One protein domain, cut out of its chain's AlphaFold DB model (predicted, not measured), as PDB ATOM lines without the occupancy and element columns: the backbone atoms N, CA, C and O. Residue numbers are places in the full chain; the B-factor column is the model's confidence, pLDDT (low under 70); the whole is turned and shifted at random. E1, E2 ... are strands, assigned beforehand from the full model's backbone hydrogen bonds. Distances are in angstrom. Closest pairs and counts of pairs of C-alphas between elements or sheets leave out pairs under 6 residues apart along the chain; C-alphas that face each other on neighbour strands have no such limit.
ATOM      1  N   GLU A   3     -28.085   9.813  20.277       93.56
ATOM      2  CA  GLU A   3     -29.251   8.999  19.956       93.56
ATOM      3  C   GLU A   3     -29.634   9.316  18.505       93.56
ATOM      4  O   GLU A   3     -30.181  10.396  18.238       93.56
ATOM      5  N   PRO A   4     -29.249   8.464  17.534       93.25
ATOM      6  CA  PRO A   4     -29.587   8.653  16.128       93.25
ATOM      7  C   PRO A   4     -31.091   8.839  15.940       93.25
ATOM      8  O   PRO A   4     -31.884   8.189  16.614       93.25
ATOM      9  N   HIS A   5     -31.488   9.712  15.014       93.06
ATOM     10  CA  HIS A   5     -32.904   9.909  14.708       93.06
ATOM     11  C   HIS A   5     -33.185   9.941  13.209       93.06
ATOM     12  O   HIS A   5     -34.104   9.276  12.742       93.06
ATOM     13  N   LEU A   6     -32.389  10.689  12.439       92.62
ATOM     14  CA  LEU A   6     -32.629  10.870  11.010       92.62
ATOM     15  C   LEU A   6     -31.306  10.930  10.244       92.62
ATOM     16  O   LEU A   6     -30.433  11.741  10.557       92.62
ATOM     17  N   LEU A   7     -31.180  10.095   9.215       94.62
ATOM     18  CA  LEU A   7     -30.097  10.132   8.235       94.62
ATOM     19  C   LEU A   7     -30.601  10.765   6.936       94.62
ATOM     20  O   LEU A   7     -31.602  10.327   6.365       94.62
ATOM     21  N   GLY A   8     -29.908  11.787   6.447       95.19
ATOM     22  CA  GLY A   8     -30.322  12.521   5.258       95.19
ATOM     23  C   GLY A   8     -29.163  13.106   4.465       95.19
ATOM     24  O   GLY A   8     -27.995  12.914   4.793       95.19
ATOM     25  N   LEU A   9     -29.508  13.842   3.415       96.00
ATOM     26  CA  LEU A   9     -28.581  14.615   2.598       96.00
ATOM     27  C   LEU A   9     -28.809  16.106   2.811       96.00
ATOM     28  O   LEU A   9     -29.951  16.559   2.898       96.00
ATOM     29  N   SER A  10     -27.730  16.875   2.837       93.50
ATOM     30  CA  SER A  10     -27.761  18.324   2.655       93.50
ATOM     31  C   SER A  10     -28.126  18.707   1.215       93.50
ATOM     32  O   SER A  10     -28.120  17.878   0.304       93.50
ATOM     33  N   ALA A  11     -28.369  20.000   0.981       92.81
ATOM     34  CA  ALA A  11     -28.645  20.533  -0.358       92.81
ATOM     35  C   ALA A  11     -27.507  20.289  -1.373       92.81
ATOM     36  O   ALA A  11     -27.764  20.185  -2.566       92.81
ATOM     37  N   ASN A  12     -26.258  20.159  -0.910       94.25
ATOM     38  CA  ASN A  12     -25.100  19.822  -1.746       94.25
ATOM     39  C   ASN A  12     -24.767  18.315  -1.761       94.25
ATOM     40  O   ASN A  12     -23.669  17.942  -2.164       94.25
ATOM     41  N   GLY A  13     -25.685  17.452  -1.311       95.44
ATOM     42  CA  GLY A  13     -25.546  15.995  -1.401       95.44
ATOM     43  C   GLY A  13     -24.630  15.351  -0.355       95.44
ATOM     44  O   GLY A  13     -24.269  14.188  -0.507       95.44
ATOM     45  N   LYS A  14     -24.245  16.070   0.705       96.38
ATOM     46  CA  LYS A  14     -23.436  15.528   1.808       96.38
ATOM     47  C   LYS A  14     -24.312  14.801   2.821       96.38
ATOM     48  O   LYS A  14     -25.400  15.273   3.143       96.38
ATOM     49  N   LEU A  15     -23.824  13.681   3.350       96.81
ATOM     50  CA  LEU A  15     -24.535  12.919   4.374       96.81
ATOM     51  C   LEU A  15     -24.554  13.666   5.709       96.81
ATOM     52  O   LEU A  15     -23.517  14.114   6.210       96.81
ATOM     53  N   LEU A  16     -25.744  13.748   6.296       95.81
ATOM     54  CA  LEU A  16     -26.008  14.366   7.586       95.81
ATOM     55  C   LEU A  16     -26.736  13.388   8.511       95.81
ATOM     56  O   LEU A  16     -27.739  12.796   8.118       95.81
ATOM     57  N   LEU A  17     -26.276  13.294   9.758       94.38
ATOM     58  CA  LEU A  17     -26.955  12.589  10.842       94.38
ATOM     59  C   LEU A  17     -27.557  13.610  11.807       94.38
ATOM     60  O   LEU A  17     -26.832  14.370  12.449       94.38
ATOM     61  N   LYS A  18     -28.884  13.625  11.926       93.44
ATOM     62  CA  LYS A  18     -29.591  14.290  13.021       93.44
ATOM     63  C   LYS A  18     -29.714  13.305  14.177       93.44
ATOM     64  O   LYS A  18     -30.219  12.195  14.007       93.44
ATOM     65  N   SER A  19     -29.282  13.739  15.350       93.31
ATOM     66  CA  SER A  19     -29.356  12.954  16.577       93.31
ATOM     67  C   SER A  19     -29.599  13.853  17.782       93.31
ATOM     68  O   SER A  19     -29.381  15.072  17.736       93.31
ATOM     69  N   TYR A  20     -30.083  13.251  18.861       93.19
ATOM     70  CA  TYR A  20     -30.159  13.903  20.156       93.19
ATOM     71  C   TYR A  20     -28.877  13.606  20.931       93.19
ATOM     72  O   TYR A  20     -28.527  12.449  21.151       93.19
ATOM     73  N   GLN A  21     -28.138  14.642  21.319       92.12
ATOM     74  CA  GLN A  21     -26.967  14.486  22.169       92.12
ATOM     75  C   GLN A  21     -27.420  14.496  23.628       92.12
ATOM     76  O   GLN A  21     -27.937  15.505  24.116       92.12
ATOM     77  N   SER A  22     -27.205  13.378  24.318       89.81
ATOM     78  CA  SER A  22     -27.377  13.304  25.767       89.81
ATOM     79  C   SER A  22     -26.349  14.207  26.475       89.81
ATOM     80  O   SER A  22     -25.253  14.418  25.942       89.81
ATOM     81  N   PRO A  23     -26.677  14.764  27.654       88.62
ATOM     82  CA  PRO A  23     -25.758  15.631  28.382       88.62
ATOM     83  C   PRO A  23     -24.465  14.877  28.706       88.62
ATOM     84  O   PRO A  23     -24.502  13.718  29.113       88.62
ATOM     85  N   ILE A  24     -23.322  15.531  28.496       83.62
ATOM     86  CA  ILE A  24     -22.011  14.941  28.778       83.62
ATOM     87  C   ILE A  24     -21.771  15.049  30.289       83.62
ATOM     88  O   ILE A  24     -21.750  16.179  30.794       83.62
ATOM     89  N   PRO A  25     -21.600  13.922  31.007       76.75
ATOM     90  CA  PRO A  25     -21.261  13.950  32.424       76.75
ATOM     91  C   PRO A  25     -20.010  14.803  32.673       76.75
ATOM     92  O   PRO A  25     -19.149  14.918  31.804       76.75
ATOM     93  N   ASP A  26     -19.931  15.429  33.845       78.44
ATOM     94  CA  ASP A  26     -18.730  16.130  34.324       78.44
ATOM     95  C   ASP A  26     -18.303  17.379  33.531       78.44
ATOM     96  O   ASP A  26     -17.202  17.904  33.704       78.44
ATOM     97  N   THR A  27     -19.197  17.926  32.704       76.88
ATOM     98  CA  THR A  27     -19.023  19.267  32.131       76.88
ATOM     99  C   THR A  27     -19.687  20.319  33.031       76.88
ATOM    100  O   THR A  27     -20.774  20.063  33.549       76.88
ATOM    101  N   PRO A  28     -19.100  21.522  33.218       77.69
ATOM    102  CA  PRO A  28     -19.675  22.561  34.086       77.69
ATOM    103  C   PRO A  28     -21.092  22.995  33.679       77.69
ATOM    104  O   PRO A  28     -21.861  23.479  34.504       77.69
ATOM    105  N   PHE A  29     -21.430  22.807  32.401       75.38
ATOM    106  CA  PHE A  29     -22.734  23.100  31.820       75.38
ATOM    107  C   PHE A  29     -23.116  21.953  30.873       75.38
ATOM    108  O   PHE A  29     -22.897  22.062  29.663       75.38
ATOM    109  N   PRO A  30     -23.647  20.834  31.395       73.25
ATOM    110  CA  PRO A  30     -24.047  19.710  30.566       73.25
ATOM    111  C   PRO A  30     -25.268  20.102  29.735       73.25
ATOM    112  O   PRO A  30     -26.388  20.177  30.239       73.25
ATOM    113  N   VAL A  31     -25.058  20.375  28.447       81.75
ATOM    114  CA  VAL A  31     -26.136  20.749  27.525       81.75
ATOM    115  C   VAL A  31     -26.549  19.538  26.700       81.75
ATOM    116  O   VAL A  31     -25.796  19.061  25.849       81.75
ATOM    117  N   ALA A  32     -27.776  19.075  26.931       90.25
ATOM    118  CA  ALA A  32     -28.450  18.126  26.059       90.25
ATOM    119  C   ALA A  32     -29.052  18.837  24.837       90.25
ATOM    120  O   ALA A  32     -29.322  20.041  24.867       90.25
ATOM    121  N   GLY A  33     -29.308  18.092  23.765       91.25
ATOM    122  CA  GLY A  33     -30.191  18.571  22.708       91.25
ATOM    123  C   GLY A  33     -29.853  18.090  21.311       91.25
ATOM    124  O   GLY A  33     -28.890  17.369  21.059       91.25
ATOM    125  N   TRP A  34     -30.667  18.553  20.371       91.50
ATOM    126  CA  TRP A  34     -30.559  18.199  18.967       91.50
ATOM    127  C   TRP A  34     -29.266  18.716  18.332       91.50
ATOM    128  O   TRP A  34     -28.920  19.897  18.443       91.50
ATOM    129  N   ARG A  35     -28.570  17.840  17.609       91.31
ATOM    130  CA  ARG A  35     -27.349  18.146  16.856       91.31
ATOM    131  C   ARG A  35     -27.415  17.524  15.467       91.31
ATOM    132  O   ARG A  35     -28.158  16.575  15.225       91.31
ATOM    133  N   THR A  36     -26.670  18.110  14.538       92.81
ATOM    134  CA  THR A  36     -26.516  17.584  13.181       92.81
ATOM    135  C   THR A  36     -25.036  17.423  12.890       92.81
ATOM    136  O   THR A  36     -24.300  18.408  12.918       92.81
ATOM    137  N   TYR A  37     -24.633  16.196  12.590       93.69
ATOM    138  CA  TYR A  37     -23.259  15.817  12.289       93.69
ATOM    139  C   TYR A  37     -23.124  15.581  10.789       93.69
ATOM    140  O   TYR A  37     -24.026  15.023  10.162       93.69
ATOM    141  N   ARG A  38     -22.004  16.008  10.206       95.12
ATOM    142  CA  ARG A  38     -21.603  15.564   8.870       95.12
ATOM    143  C   ARG A  38     -20.904  14.228   9.034       95.12
ATOM    144  O   ARG A  38     -19.985  14.139   9.837       95.12
ATOM    145  N   LEU A  39     -21.327  13.213   8.287       95.25
ATOM    146  CA  LEU A  39     -20.723  11.882   8.429       95.25
ATOM    147  C   LEU A  39     -19.248  11.870   8.009       95.25
ATOM    148  O   LEU A  39     -18.488  11.072   8.530       95.25
ATOM    149  N   GLU A  40     -18.841  12.768   7.110       96.50
ATOM    150  CA  GLU A  40     -17.439  12.904   6.687       96.50
ATOM    151  C   GLU A  40     -16.512  13.475   7.774       96.50
ATOM    152  O   GLU A  40     -15.304  13.308   7.667       96.50
ATOM    153  N   ASP A  41     -17.067  14.107   8.816       96.62
ATOM    154  CA  ASP A  41     -16.303  14.629   9.958       96.62
ATOM    155  C   ASP A  41     -16.203  13.592  11.103       96.62
ATOM    156  O   ASP A  41     -15.643  13.892  12.156       96.62
ATOM    157  N   ILE A  42     -16.801  12.400  10.954       94.44
ATOM    158  CA  ILE A  42     -16.807  11.353  11.986       94.44
ATOM    159  C   ILE A  42     -15.640  10.399  11.737       94.44
ATOM    160  O   ILE A  42     -15.606   9.710  10.720       94.44
ATOM    161  N   GLU A  43     -14.716  10.335  12.690       96.94
ATOM    162  CA  GLU A  43     -13.554   9.439  12.625       96.94
ATOM    163  C   GLU A  43     -13.876   8.028  13.144       96.94
ATOM    164  O   GLU A  43     -13.427   7.041  12.568       96.94
ATOM    165  N   GLU A  44     -14.694   7.923  14.196       95.00
ATOM    166  CA  GLU A  44     -15.018   6.661  14.864       95.00
ATOM    167  C   GLU A  44     -16.470   6.646  15.369       95.00
ATOM    168  O   GLU A  44     -17.029   7.677  15.759       95.00
ATOM    169  N   ILE A  45     -17.092   5.462  15.353       92.31
ATOM    170  CA  ILE A  45     -18.419   5.202  15.918       92.31
ATOM    171  C   ILE A  45     -18.326   3.965  16.802       92.31
ATOM    172  O   ILE A  45     -17.981   2.885  16.328       92.31
ATOM    173  N   GLU A  46     -18.728   4.118  18.057       95.31
ATOM    174  CA  GLU A  46     -18.900   3.023  19.003       95.31
ATOM    175  C   GLU A  46     -20.391   2.845  19.310       95.31
ATOM    176  O   GLU A  46     -21.119   3.819  19.533       95.31
ATOM    177  N   LEU A  47     -20.856   1.595  19.291       92.31
ATOM    178  CA  LEU A  47     -22.214   1.252  19.700       92.31
ATOM    179  C   LEU A  47     -22.247   1.026  21.207       92.31
ATOM    180  O   LEU A  47     -21.353   0.400  21.768       92.31
ATOM    181  N   THR A  48     -23.305   1.504  21.849       91.56
ATOM    182  CA  THR A  48     -23.556   1.253  23.267       91.56
ATOM    183  C   THR A  48     -24.763   0.335  23.424       91.56
ATOM    184  O   THR A  48     -25.675   0.344  22.599       91.56
ATOM    185  N   ASP A  49     -24.810  -0.404  24.533       93.81
ATOM    186  CA  ASP A  49     -25.982  -1.204  24.920       93.81
ATOM    187  C   ASP A  49     -27.066  -0.361  25.625       93.81
ATOM    188  O   ASP A  49     -28.005  -0.897  26.215       93.81
ATOM    189  N   ILE A  50     -26.933   0.971  25.612       90.19
ATOM    190  CA  ILE A  50     -27.867   1.880  26.280       90.19
ATOM    191  C   ILE A  50     -29.049   2.133  25.337       90.19
ATOM    192  O   ILE A  50     -28.869   2.766  24.293       90.19
ATOM    193  N   PRO A  51     -30.270   1.686  25.686       90.12
ATOM    194  CA  PRO A  51     -31.434   1.955  24.864       90.12
ATOM    195  C   PRO A  51     -31.788   3.442  24.916       90.12
ATOM    196  O   PRO A  51     -31.616   4.113  25.936       90.12
ATOM    197  N   PHE A  52     -32.357   3.945  23.827       88.81
ATOM    198  CA  PHE A  52     -32.895   5.295  23.748       88.81
ATOM    199  C   PHE A  52     -34.274   5.280  23.080       88.81
ATOM    200  O   PHE A  52     -34.577   4.364  22.309       88.81
ATOM    201  N   PRO A  53     -35.139   6.262  23.376       82.31
ATOM    202  CA  PRO A  53     -36.447   6.343  22.743       82.31
ATOM    203  C   PRO A  53     -36.308   6.687  21.253       82.31
ATOM    204  O   PRO A  53     -35.714   7.705  20.898       82.31
ATOM    205  N   GLY A  54     -36.911   5.876  20.386       74.50
ATOM    206  CA  GLY A  54     -37.122   6.205  18.976       74.50
ATOM    207  C   GLY A  54     -38.586   5.987  18.585       74.50
ATOM    208  O   GLY A  54     -39.116   4.927  18.934       74.50
ATOM    209  N   PRO A  55     -39.254   6.933  17.887       79.00
ATOM    210  CA  PRO A  55     -38.930   8.356  17.665       79.00
ATOM    211  C   PRO A  55     -39.052   9.220  18.937       79.00
ATOM    212  O   PRO A  55     -39.876   8.954  19.812       79.00
ATOM    213  N   ARG A  56     -38.274  10.308  19.035       87.00
ATOM    214  CA  ARG A  56     -38.404  11.281  20.136       87.00
ATOM    215  C   ARG A  56     -39.547  12.266  19.879       87.00
ATOM    216  O   ARG A  56     -39.583  12.921  18.842       87.00
ATOM    217  N   ALA A  57     -40.450  12.407  20.851       84.75
ATOM    218  CA  ALA A  57     -41.655  13.235  20.727       84.75
ATOM    219  C   ALA A  57     -41.378  14.746  20.609       84.75
ATOM    220  O   ALA A  57     -42.221  15.483  20.108       84.75
ATOM    221  N   ASP A  58     -40.211  15.210  21.057       87.38
ATOM    222  CA  ASP A  58     -39.769  16.605  20.960       87.38
ATOM    223  C   ASP A  58     -38.997  16.904  19.661       87.38
ATOM    224  O   ASP A  58     -38.416  17.984  19.516       87.38
ATOM    225  N   TYR A  59     -38.964  15.962  18.711       87.56
ATOM    226  CA  TYR A  59     -38.408  16.211  17.388       87.56
ATOM    227  C   TYR A  59     -39.379  17.027  16.530       87.56
ATOM    228  O   TYR A  59     -40.405  16.533  16.064       87.56
ATOM    229  N   ASP A  60     -39.015  18.280  16.272       83.50
ATOM    230  CA  ASP A  60     -39.741  19.151  15.354       83.50
ATOM    231  C   ASP A  60     -39.133  19.082  13.943       83.50
ATOM    232  O   ASP A  60     -38.109  19.709  13.648       83.50
ATOM    233  N   ALA A  61     -39.778  18.315  13.061       76.31
ATOM    234  CA  ALA A  61     -39.390  18.176  11.656       76.31
ATOM    235  C   ALA A  61     -39.675  19.434  10.810       76.31
ATOM    236  O   ALA A  61     -39.211  19.522   9.673       76.31
ATOM    237  N   THR A  62     -40.447  20.393  11.335       72.44
ATOM    238  CA  THR A  62     -40.818  21.626  10.622       72.44
ATOM    239  C   THR A  62     -39.798  22.741  10.803       72.44
ATOM    240  O   THR A  62     -39.754  23.674   9.996       72.44
ATOM    241  N   GLN A  63     -38.929  22.639  11.817       69.19
ATOM    242  CA  GLN A  63     -37.814  23.567  11.945       69.19
ATOM    243  C   GLN A  63     -36.898  23.440  10.728       69.19
ATOM    244  O   GLN A  63     -36.547  22.318  10.349       69.19
ATOM    245  N   PRO A  64     -36.465  24.564  10.126       60.91
ATOM    246  CA  PRO A  64     -35.560  24.538   8.988       60.91
ATOM    247  C   PRO A  64     -34.261  23.819   9.376       60.91
ATOM    248  O   PRO A  64     -33.385  24.356  10.056       60.91
ATOM    249  N   GLY A  65     -34.162  22.558   8.968       68.06
ATOM    250  CA  GLY A  65     -33.004  21.710   9.179       68.06
ATOM    251  C   GLY A  65     -32.037  21.798   8.005       68.06
ATOM    252  O   GLY A  65     -32.401  22.142   6.886       68.06
ATOM    253  N   ARG A  66     -30.778  21.410   8.230       78.69
ATOM    254  CA  ARG A  66     -29.777  21.286   7.153       78.69
ATOM    255  C   ARG A  66     -30.057  20.121   6.186       78.69
ATOM    256  O   ARG A  66     -29.318  19.961   5.220       78.69
ATOM    257  N   ILE A  67     -31.074  19.299   6.460       88.06
ATOM    258  CA  ILE A  67     -31.422  18.108   5.682       88.06
ATOM    259  C   ILE A  67     -32.403  18.500   4.577       88.06
ATOM    260  O   ILE A  67     -33.536  18.876   4.850       88.06
ATOM    261  N   ALA A  68     -31.959  18.384   3.330       90.12
ATOM    262  CA  ALA A  68     -32.756  18.628   2.134       90.12
ATOM    263  C   ALA A  68     -33.493  17.369   1.642       90.12
ATOM    264  O   ALA A  68     -34.528  17.478   0.990       90.12
ATOM    265  N   LYS A  69     -32.966  16.172   1.935       91.69
ATOM    266  CA  LYS A  69     -33.589  14.891   1.574       91.69
ATOM    267  C   LYS A  69     -33.397  13.866   2.685       91.69
ATOM    268  O   LYS A  69     -32.266  13.621   3.096       91.69
ATOM    269  N   VAL A  70     -34.478  13.235   3.129       92.75
ATOM    270  CA  VAL A  70     -34.431  12.142   4.114       92.75
ATOM    271  C   VAL A  70     -34.070  10.829   3.412       92.75
ATOM    272  O   VAL A  70     -34.609  10.525   2.349       92.75
ATOM    273  N   ILE A  71     -33.135  10.073   3.994       95.25
ATOM    274  CA  ILE A  71     -32.790   8.699   3.587       95.25
ATOM    275  C   ILE A  71     -33.458   7.705   4.537       95.25
ATOM    276  O   ILE A  71     -34.054   6.733   4.084       95.25
ATOM    277  N   TYR A  72     -33.359   7.951   5.845       92.50
ATOM    278  CA  TYR A  72     -33.912   7.088   6.884       92.50
ATOM    279  C   TYR A  72     -34.303   7.896   8.125       92.50
ATOM    280  O   TYR A  72     -33.646   8.891   8.443       92.50
ATOM    281  N   GLN A  73     -35.345   7.451   8.827       90.88
ATOM    282  CA  GLN A  73     -35.814   8.026  10.084       90.88
ATOM    283  C   GLN A  73     -36.320   6.908  11.007       90.88
ATOM    284  O   GLN A  73     -37.002   5.997  10.535       90.88
ATOM    285  N   LEU A  74     -35.946   6.996  12.287       86.44
ATOM    286  CA  LEU A  74     -36.394   6.121  13.377       86.44
ATOM    287  C   LEU A  74     -37.732   6.579  13.956       86.44
ATOM    288  O   LEU A  74     -37.922   7.814  14.064       86.44
TER     289      LEU A  74
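Overview. This is residues 3 to 74 of the 74 residues of an uncharacterized protein of Desulfovibrio sp. HK-II (UniProt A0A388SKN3). Little of this domain is regular structure: one strongly twisted sheet of four antiparallel strands, order E3, E2, E1, E4, with the long link of residues 39 to 68 looping widely round it from E3 to E4. Residues 42 to 49 stick out. The 72 printed residues include no named helix and four named strands, E1 to E4 along the chain, holding 25 residues: all strand. The whole is only just compact, close to loose, radius of gyration of the C-alphas 13.0 A, spanning 37 by 29 by 25 A.

Arrangement. Inner strands E1, residues 3 to 9, and E2, residues 15 to 21, form a hairpin; N 8 and O 16, 2.9 A apart, are within hydrogen-bond range. E2 and edge strand E3, residues 33 to 38, form another; N 35 and O 19 are within range at 2.9 A. These three make a meander, each the antiparallel neighbour of the one before. Edge strand E4, residues 69 to 73, antiparallel to E1 at 153 degrees, completes a Greek key, its first and fourth strands neighbours; N 9 and O 69 are within range at 2.8 A.

Along the chain. E1 begins at C-alpha 3 (-29.251, 8.999, 19.956) and measures 18.3 A, E2 18.0 A, E3 16.6 A. E4, 11.2 A, ends at C-alpha 73 (-35.814, 8.026, 10.084).

Size, cuts and confidence. The farthest C-alphas, of Asn 12 and Asp 26, are 36.8 A apart. The printed part has no cut; links E2 to E3 and E3 to E4 are long. Residues 63 to 65 have pLDDT under 70.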